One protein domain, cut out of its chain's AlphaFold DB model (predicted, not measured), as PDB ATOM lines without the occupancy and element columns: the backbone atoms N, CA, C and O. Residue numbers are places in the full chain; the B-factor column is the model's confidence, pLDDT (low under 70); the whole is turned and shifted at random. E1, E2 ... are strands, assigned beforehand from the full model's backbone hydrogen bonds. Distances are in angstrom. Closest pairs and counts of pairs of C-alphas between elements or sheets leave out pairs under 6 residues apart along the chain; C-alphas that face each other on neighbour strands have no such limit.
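AT A GLANCE: This is residues 34 to 99 of the 142 residues of an uncharacterized protein of Bacteroidetes bacterium (UniProt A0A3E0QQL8). With little regular structure, this is a thin rod: two small antiparallel pairs, E1 with E4 and the hairpin E2 with E3, follow one another along it. Strand E5 runs lengthwise to one side, and unnamed residues 79 to 99 loop at one end, where residues 87 to 93 stick out. The printed part has 66 residues with no named helix and strands E1 to E5 in order, all strand, holding only 21 residues. It is extended, radius of gyration of the C-alphas 17.7 A, spanning 57 by 22 by 10 A.

HOW THE PARTS SIT: E1, residues 34 to 37, and E4, residues 61 to 64, are antiparallel at 155 degrees; N 35 and O 63 are 2.8 A apart, within hydrogen-bond range. E2, residues 49 to 51, and E3, residues 54 to 56, form an antiparallel hairpin at 147 degrees, with N 49 and O 56 2.9 A apart, within hydrogen-bond range; both are apart from E1 and E4. E5, residues 72 to 78, pairs with no named strand; its closest C-alpha to E1 is Phe 73, 7.3 A from that of Val 34.

IN THESE COORDINATES: E1 begins at C-alpha 34 (180.246, 229.154, 130.135). E5, 20.5 A long, ends at C-alpha 78 (179.140, 213.229, 145.829).

THE WHOLE: The printed part has no cut. The link from E1 to E2 is long. pLDDT is under 70 at residues 43 to 45, 86 to 95 and 99.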
ATOM      1  N   VAL A  34     179.016 229.281 129.356       84.00
ATOM      2  CA  VAL A  34     180.246 229.154 130.135       84.00
ATOM      3  C   VAL A  34     181.189 228.160 129.473       84.00
ATOM      4  O   VAL A  34     180.801 227.029 129.168       84.00
ATOM      5  N   ASP A  35     182.447 228.553 129.371       83.69
ATOM      6  CA  ASP A  35     183.561 227.670 129.110       83.69
ATOM      7  C   ASP A  35     183.986 227.032 130.429       83.69
ATOM      8  O   ASP A  35     184.168 227.701 131.452       83.69
ATOM      9  N   THR A  36     184.159 225.714 130.409       78.69
ATOM     10  CA  THR A  36     184.687 224.964 131.549       78.69
ATOM     11  C   THR A  36     186.041 224.390 131.183       78.69
ATOM     12  O   THR A  36     186.212 223.790 130.121       78.69
ATOM     13  N   THR A  37     187.024 224.603 132.051       79.88
ATOM     14  CA  THR A  37     188.378 224.086 131.863       79.88
ATOM     15  C   THR A  37     188.964 223.608 133.184       79.88
ATOM     16  O   THR A  37     188.669 224.175 134.237       79.88
ATOM     17  N   ASP A  38     189.841 222.604 133.133       78.38
ATOM     18  CA  ASP A  38     190.680 222.198 134.271       78.38
ATOM     19  C   ASP A  38     191.744 223.260 134.659       78.38
ATOM     20  O   ASP A  38     192.541 223.064 135.576       78.38
ATOM     21  N   GLY A  39     191.786 224.387 133.934       71.88
ATOM     22  CA  GLY A  39     192.674 225.521 134.182       71.88
ATOM     23  C   GLY A  39     194.103 225.349 133.658       71.88
ATOM     24  O   GLY A  39     194.885 226.293 133.742       71.88
ATOM     25  N   THR A  40     194.459 224.185 133.109       71.62
ATOM     26  CA  THR A  40     195.835 223.860 132.684       71.62
ATOM     27  C   THR A  40     195.927 223.197 131.306       71.62
ATOM     28  O   THR A  40     196.940 223.354 130.623       71.62
ATOM     29  N   THR A  41     194.865 222.535 130.848       71.06
ATOM     30  CA  THR A  41     194.793 221.783 129.597       71.06
ATOM     31  C   THR A  41     193.705 222.370 128.700       71.06
ATOM     32  O   THR A  41     192.514 222.378 129.027       71.06
ATOM     33  N   ALA A  42     194.109 222.859 127.523       74.44
ATOM     34  CA  ALA A  42     193.172 223.386 126.537       74.44
ATOM     35  C   ALA A  42     192.109 222.331 126.180       74.44
ATOM     36  O   ALA A  42     192.418 221.146 126.040       74.44
ATOM     37  N   ASN A  43     190.854 222.770 126.054       66.06
ATOM     38  CA  ASN A  43     189.706 221.933 125.682       66.06
ATOM     39  C   ASN A  43     189.383 220.778 126.655       66.06
ATOM     40  O   ASN A  43     188.561 219.923 126.325       66.06
ATOM     41  N   THR A  44     189.988 220.739 127.848       69.19
ATOM     42  CA  THR A  44     189.708 219.719 128.868       69.19
ATOM     43  C   THR A  44     188.814 220.299 129.949       69.19
ATOM     44  O   THR A  44     189.201 221.252 130.616       69.19
ATOM     45  N   ILE A  45     187.629 219.712 130.134       68.19
ATOM     46  CA  ILE A  45     186.620 220.188 131.094       68.19
ATOM     47  C   ILE A  45     186.944 219.756 132.536       68.19
ATOM     48  O   ILE A  45     186.647 220.480 133.480       68.19
ATOM     49  N   SER A  46     187.569 218.589 132.718       74.12
ATOM     50  CA  SER A  46     188.034 218.083 134.014       74.12
ATOM     51  C   SER A  46     189.139 217.054 133.802       74.12
ATOM     52  O   SER A  46     188.971 216.119 133.016       74.12
ATOM     53  N   ALA A  47     190.240 217.203 134.534       70.12
ATOM     54  CA  ALA A  47     191.290 216.201 134.645       70.12
ATOM     55  C   ALA A  47     191.187 215.558 136.028       70.12
ATOM     56  O   ALA A  47     191.868 215.950 136.973       70.12
ATOM     57  N   GLY A  48     190.270 214.601 136.155       72.12
ATOM     58  CA  GLY A  48     190.077 213.923 137.425       72.12
ATOM     59  C   GLY A  48     190.943 212.677 137.574       72.12
ATOM     60  O   GLY A  48     191.145 211.929 136.615       72.12
ATOM     61  N   THR A  49     191.422 212.421 138.788       78.69
ATOM     62  CA  THR A  49     192.130 211.181 139.129       78.69
ATOM     63  C   THR A  49     191.281 210.330 140.061       78.69
ATOM     64  O   THR A  49     190.544 210.840 140.901       78.69
ATOM     65  N   ILE A  50     191.360 209.009 139.903       79.56
ATOM     66  CA  ILE A  50     190.750 208.080 140.855       79.56
ATOM     67  C   ILE A  50     191.865 207.537 141.731       79.56
ATOM     68  O   ILE A  50     192.677 206.731 141.279       79.56
ATOM     69  N   THR A  51     191.875 207.953 142.995       81.62
ATOM     70  CA  THR A  51     192.798 207.429 144.003       81.62
ATOM     71  C   THR A  51     191.994 206.759 145.095       81.62
ATOM     72  O   THR A  51     191.044 207.330 145.626       81.62
ATOM     73  N   SER A  52     192.340 205.510 145.408       77.88
ATOM     74  CA  SER A  52     191.626 204.720 146.416       77.88
ATOM     75  C   SER A  52     190.104 204.711 146.207       77.88
ATOM     76  O   SER A  52     189.340 204.766 147.161       77.88
ATOM     77  N   GLY A  53     189.627 204.668 144.960       71.06
ATOM     78  CA  GLY A  53     188.191 204.617 144.658       71.06
ATOM     79  C   GLY A  53     187.404 205.909 144.921       71.06
ATOM     80  O   GLY A  53     186.182 205.886 144.760       71.06
ATOM     81  N   VAL A  54     188.076 207.008 145.279       82.12
ATOM     82  CA  VAL A  54     187.503 208.360 145.316       82.12
ATOM     83  C   VAL A  54     187.917 209.087 144.045       82.12
ATOM     84  O   VAL A  54     189.093 209.087 143.680       82.12
ATOM     85  N   TYR A  55     186.940 209.670 143.359       81.31
ATOM     86  CA  TYR A  55     187.197 210.535 142.216       81.31
ATOM     87  C   TYR A  55     187.495 211.947 142.709       81.31
ATOM     88  O   TYR A  55     186.644 212.546 143.362       81.31
ATOM     89  N   ASP A  56     188.672 212.467 142.394       83.75
ATOM     90  CA  ASP A  56     189.016 213.875 142.556       83.75
ATOM     91  C   ASP A  56     188.950 214.533 141.171       83.75
ATOM     92  O   ASP A  56     189.822 214.241 140.353       83.75
ATOM     93  N   PRO A  57     187.932 215.359 140.865       73.88
ATOM     94  CA  PRO A  57     187.790 216.016 139.562       73.88
ATOM     95  C   PRO A  57     188.858 217.082 139.267       73.88
ATOM     96  O   PRO A  57     188.882 217.606 138.148       73.88
ATOM     97  N   GLY A  58     189.715 217.417 140.240       77.12
ATOM     98  CA  GLY A  58     190.663 218.520 140.137       77.12
ATOM     99  C   GLY A  58     189.986 219.892 140.229       77.12
ATOM    100  O   GLY A  58     188.796 220.016 140.523       77.12
ATOM    101  N   THR A  59     190.755 220.957 139.987       76.00
ATOM    102  CA  THR A  59     190.196 222.318 139.921       76.00
ATOM    103  C   THR A  59     189.472 222.495 138.594       76.00
ATOM    104  O   THR A  59     190.076 222.319 137.544       76.00
ATOM    105  N   ILE A  60     188.194 222.875 138.633       79.75
ATOM    106  CA  ILE A  60     187.437 223.242 137.434       79.75
ATOM    107  C   ILE A  60     187.107 224.722 137.507       79.75
ATOM    108  O   ILE A  60     186.427 225.174 138.428       79.75
ATOM    109  N   SER A  61     187.586 225.465 136.518       80.62
ATOM    110  CA  SER A  61     187.233 226.861 136.313       80.62
ATOM    111  C   SER A  61     186.066 226.946 135.340       80.62
ATOM    112  O   SER A  61     186.123 226.372 134.253       80.62
ATOM    113  N   ALA A  62     185.026 227.685 135.721       81.81
ATOM    114  CA  ALA A  62     183.939 228.072 134.832       81.81
ATOM    115  C   ALA A  62     184.051 229.571 134.542       81.81
ATOM    116  O   ALA A  62     184.024 230.391 135.463       81.81
ATOM    117  N   THR A  63     184.172 229.924 133.268       85.44
ATOM    118  CA  THR A  63     184.321 231.306 132.807       85.44
ATOM    119  C   THR A  63     183.173 231.626 131.863       85.44
ATOM    120  O   THR A  63     182.853 230.821 131.001       85.44
ATOM    121  N   GLN A  64     182.538 232.788 132.009       81.81
ATOM    122  CA  GLN A  64     181.517 233.218 131.047       81.81
ATOM    123  C   GLN A  64     182.151 233.438 129.673       81.81
ATOM    124  O   GLN A  64     183.140 234.167 129.582       81.81
ATOM    125  N   ASP A  65     181.526 232.912 128.621       82.25
ATOM    126  CA  ASP A  65     181.968 233.141 127.236       82.25
ATOM    127  C   ASP A  65     181.983 234.643 126.913       82.25
ATOM    128  O   ASP A  65     182.868 235.156 126.227       82.25
ATOM    129  N   ILE A  66     180.982 235.363 127.435       87.00
ATOM    130  CA  ILE A  66     180.828 236.811 127.299       87.00
ATOM    131  C   ILE A  66     180.581 237.402 128.693       87.00
ATOM    132  O   ILE A  66     179.469 237.277 129.216       87.00
ATOM    133  N   PRO A  67     181.573 238.078 129.299       86.25
ATOM    134  CA  PRO A  67     181.435 238.665 130.624       86.25
ATOM    135  C   PRO A  67     180.220 239.590 130.744       86.25
ATOM    136  O   PRO A  67     180.040 240.516 129.954       86.25
ATOM    137  N   GLY A  68     179.394 239.342 131.758       81.19
ATOM    138  CA  GLY A  68     178.196 240.133 132.039       81.19
ATOM    139  C   GLY A  68     176.954 239.696 131.260       81.19
ATOM    140  O   GLY A  68     175.889 240.276 131.468       81.19
ATOM    141  N   SER A  69     177.057 238.676 130.403       89.19
ATOM    142  CA  SER A  69     175.890 238.042 129.780       89.19
ATOM    143  C   SER A  69     175.229 237.033 130.721       89.19
ATOM    144  O   SER A  69     175.818 236.567 131.696       89.19
ATOM    145  N   SER A  70     173.974 236.681 130.438       88.06
ATOM    146  CA  SER A  70     173.271 235.638 131.190       88.06
ATOM    147  C   SER A  70     173.946 234.280 130.990       88.06
ATOM    148  O   SER A  70     174.151 233.866 129.848       88.06
ATOM    149  N   PHE A  71     174.197 233.561 132.079       88.06
ATOM    150  CA  PHE A  71     174.751 232.210 132.057       88.06
ATOM    151  C   PHE A  71     174.034 231.312 133.072       88.06
ATOM    152  O   PHE A  71     173.389 231.806 134.000       88.06
ATOM    153  N   SER A  72     174.155 229.994 132.905       83.25
ATOM    154  CA  SER A  72     173.780 229.016 133.931       83.25
ATOM    155  C   SER A  72     174.881 227.977 134.063       83.25
ATOM    156  O   SER A  72     175.408 227.484 133.065       83.25
ATOM    157  N   PHE A  73     175.227 227.653 135.303       83.81
ATOM    158  CA  PHE A  73     176.227 226.652 135.630       83.81
ATOM    159  C   PHE A  73     175.787 225.904 136.882       83.81
ATOM    160  O   PHE A  73     175.430 226.517 137.888       83.81
ATOM    161  N   SER A  74     175.812 224.578 136.809       84.12
ATOM    162  CA  SER A  74     175.541 223.699 137.936       84.12
ATOM    163  C   SER A  74     176.583 222.595 137.986       84.12
ATOM    164  O   SER A  74     176.878 221.940 136.983       84.12
ATOM    165  N   GLN A  75     177.118 222.377 139.180       84.75
ATOM    166  CA  GLN A  75     178.029 221.288 139.471       84.75
ATOM    167  C   GLN A  75     177.555 220.576 140.729       84.75
ATOM    168  O   GLN A  75     177.198 221.210 141.723       84.75
ATOM    169  N   SER A  76     177.565 219.247 140.676       84.62
ATOM    170  CA  SER A  76     177.279 218.403 141.826       84.62
ATOM    171  C   SER A  76     178.340 217.323 141.943       84.62
ATOM    172  O   SER A  76     178.681 216.656 140.960       84.62
ATOM    173  N   TYR A  77     178.855 217.162 143.156       82.31
ATOM    174  CA  TYR A  77     179.835 216.151 143.503       82.31
ATOM    175  C   TYR A  77     179.395 215.429 144.770       82.31
ATOM    176  O   TYR A  77     179.185 216.054 145.811       82.31
ATOM    177  N   THR A  78     179.303 214.107 144.674       83.69
ATOM    178  CA  THR A  78     179.140 213.229 145.829       83.69
ATOM    179  C   THR A  78     180.449 212.490 146.034       83.69
ATOM    180  O   THR A  78     180.830 211.647 145.213       83.69
ATOM    181  N   ALA A  79     181.132 212.805 147.136       79.81
ATOM    182  CA  ALA A  79     182.341 212.104 147.535       79.81
ATOM    183  C   ALA A  79     182.021 210.634 147.847       79.81
ATOM    184  O   ALA A  79     181.092 210.340 148.600       79.81
ATOM    185  N   GLY A  80     182.781 209.721 147.240       79.44
ATOM    186  CA  GLY A  80     182.710 208.292 147.541       79.44
ATOM    187  C   GLY A  80     183.634 207.891 148.691       79.44
ATOM    188  O   GLY A  80     184.440 208.685 149.174       79.44
ATOM    189  N   ASP A  81     183.555 206.624 149.093       81.94
ATOM    190  CA  ASP A  81     184.385 206.114 150.183       81.94
ATOM    191  C   ASP A  81     185.794 205.723 149.713       81.94
ATOM    192  O   ASP A  81     185.959 204.961 148.749       81.94
ATOM    193  N   ALA A  82     186.818 206.147 150.456       76.94
ATOM    194  CA  ALA A  82     188.199 205.772 150.180       76.94
ATOM    195  C   ALA A  82     188.476 204.305 150.537       76.94
ATOM    196  O   ALA A  82     188.145 203.830 151.620       76.94
ATOM    197  N   VAL A  83     189.126 203.584 149.624       73.25
ATOM    198  CA  VAL A  83     189.652 202.237 149.850       73.25
ATOM    199  C   VAL A  83     190.899 202.346 150.735       73.25
ATOM    200  O   VAL A  83     191.878 202.980 150.327       73.25
ATOM    201  N   PRO A  84     190.898 201.731 151.929       72.31
ATOM    202  CA  PRO A  84     192.088 201.652 152.763       72.31
ATOM    203  C   PRO A  84     193.220 200.928 152.021       72.31
ATOM    204  O   PRO A  84     192.998 199.882 151.415       72.31
ATOM    205  N   SER A  85     194.442 201.456 152.091       70.81
ATOM    206  CA  SER A  85     195.635 200.812 151.515       70.81
ATOM    207  C   SER A  85     196.166 199.646 152.361       70.81
ATOM    208  O   SER A  85     197.053 198.919 151.923       70.81
ATOM    209  N   ALA A  86     195.616 199.458 153.563       68.62
ATOM    210  CA  ALA A  86     195.943 198.384 154.489       68.62
ATOM    211  C   ALA A  86     194.665 197.756 155.062       68.62
ATOM    212  O   ALA A  86     193.622 198.410 155.142       68.62
ATOM    213  N   ALA A  87     194.759 196.492 155.482       64.31
ATOM    214  CA  ALA A  87     193.666 195.824 156.176       64.31
ATOM    215  C   ALA A  87     193.308 196.599 157.460       64.31
ATOM    216  O   ALA A  87     194.217 196.974 158.208       64.31
ATOM    217  N   PRO A  88     192.016 196.854 157.731       63.00
ATOM    218  CA  PRO A  88     191.609 197.481 158.979       63.00
ATOM    219  C   PRO A  88     192.001 196.595 160.163       63.00
ATOM    220  O   PRO A  88     191.815 195.378 160.139       63.00
ATOM    221  N   THR A  89     192.558 197.208 161.203       62.72
ATOM    222  CA  THR A  89     192.813 196.535 162.476       62.72
ATOM    223  C   THR A  89     191.506 196.365 163.245       62.72
ATOM    224  O   THR A  89     190.571 197.153 163.098       62.72
ATOM    225  N   VAL A  90     191.425 195.327 164.081       57.94
ATOM    226  CA  VAL A  90     190.254 195.094 164.939       57.94
ATOM    227  C   VAL A  90     189.990 196.343 165.792       57.94
ATOM    228  O   VAL A  90     190.902 196.853 166.441       57.94
ATOM    229  N   GLY A  91     188.756 196.854 165.756       56.72
ATOM    230  CA  GLY A  91     188.349 198.078 166.459       56.72
ATOM    231  C   GLY A  91     188.577 199.387 165.692       56.72
ATOM    232  O   GLY A  91     188.090 200.427 166.129       56.72
ATOM    233  N   ALA A  92     189.256 199.360 164.539       57.91
ATOM    234  CA  ALA A  92     189.313 200.503 163.634       57.91
ATOM    235  C   ALA A  92     188.096 200.497 162.701       57.91
ATOM    236  O   ALA A  92     187.798 199.493 162.055       57.91
ATOM    237  N   VAL A  93     187.406 201.634 162.608       60.38
ATOM    238  CA  VAL A  93     186.343 201.851 161.621       60.38
ATOM    239  C   VAL A  93     187.014 202.403 160.358       60.38
ATOM    240  O   VAL A  93     187.533 203.519 160.402       60.38
ATOM    241  N   PRO A  94     187.075 201.644 159.246       69.00
ATOM    242  CA  PRO A  94     187.555 202.193 157.988       69.00
ATOM    243  C   PRO A  94     186.652 203.346 157.538       69.00
ATOM    244  O   PRO A  94     185.486 203.408 157.923       69.00
ATOM    245  N   ASN A  95     187.179 204.242 156.703       67.88
ATOM    246  CA  ASN A  95     186.446 205.407 156.205       67.88
ATOM    247  C   ASN A  95     185.413 205.013 155.129       67.88
ATOM    248  O   ASN A  95     185.557 205.355 153.956       67.88
ATOM    249  N   PHE A  96     184.414 204.231 155.535       71.94
ATOM    250  CA  PHE A  96     183.250 203.867 154.740       71.94
ATOM    251  C   PHE A  96     182.002 204.503 155.348       71.94
ATOM    252  O   PHE A  96     181.869 204.582 156.570       71.94
ATOM    253  N   SER A  97     181.052 204.880 154.497       70.50
ATOM    254  CA  SER A  97     179.774 205.468 154.912       70.50
ATOM    255  C   SER A  97     178.933 204.536 155.802       70.50
ATOM    256  O   SER A  97     178.104 205.011 156.574       70.50
ATOM    257  N   SER A  98     179.140 203.215 155.726       70.69
ATOM    258  CA  SER A  98     178.522 202.233 156.626       70.69
ATOM    259  C   SER A  98     179.482 201.084 156.944       70.69
ATOM    260  O   SER A  98     179.973 200.395 156.043       70.69
ATOM    261  N   VAL A  99     179.730 200.869 158.241       64.62
ATOM    262  CA  VAL A  99     180.602 199.812 158.772       64.62
ATOM    263  C   VAL A  99     179.906 199.098 159.920       64.62
ATOM    264  O   VAL A  99     179.469 199.731 160.878       64.62
TER     265      VAL A  99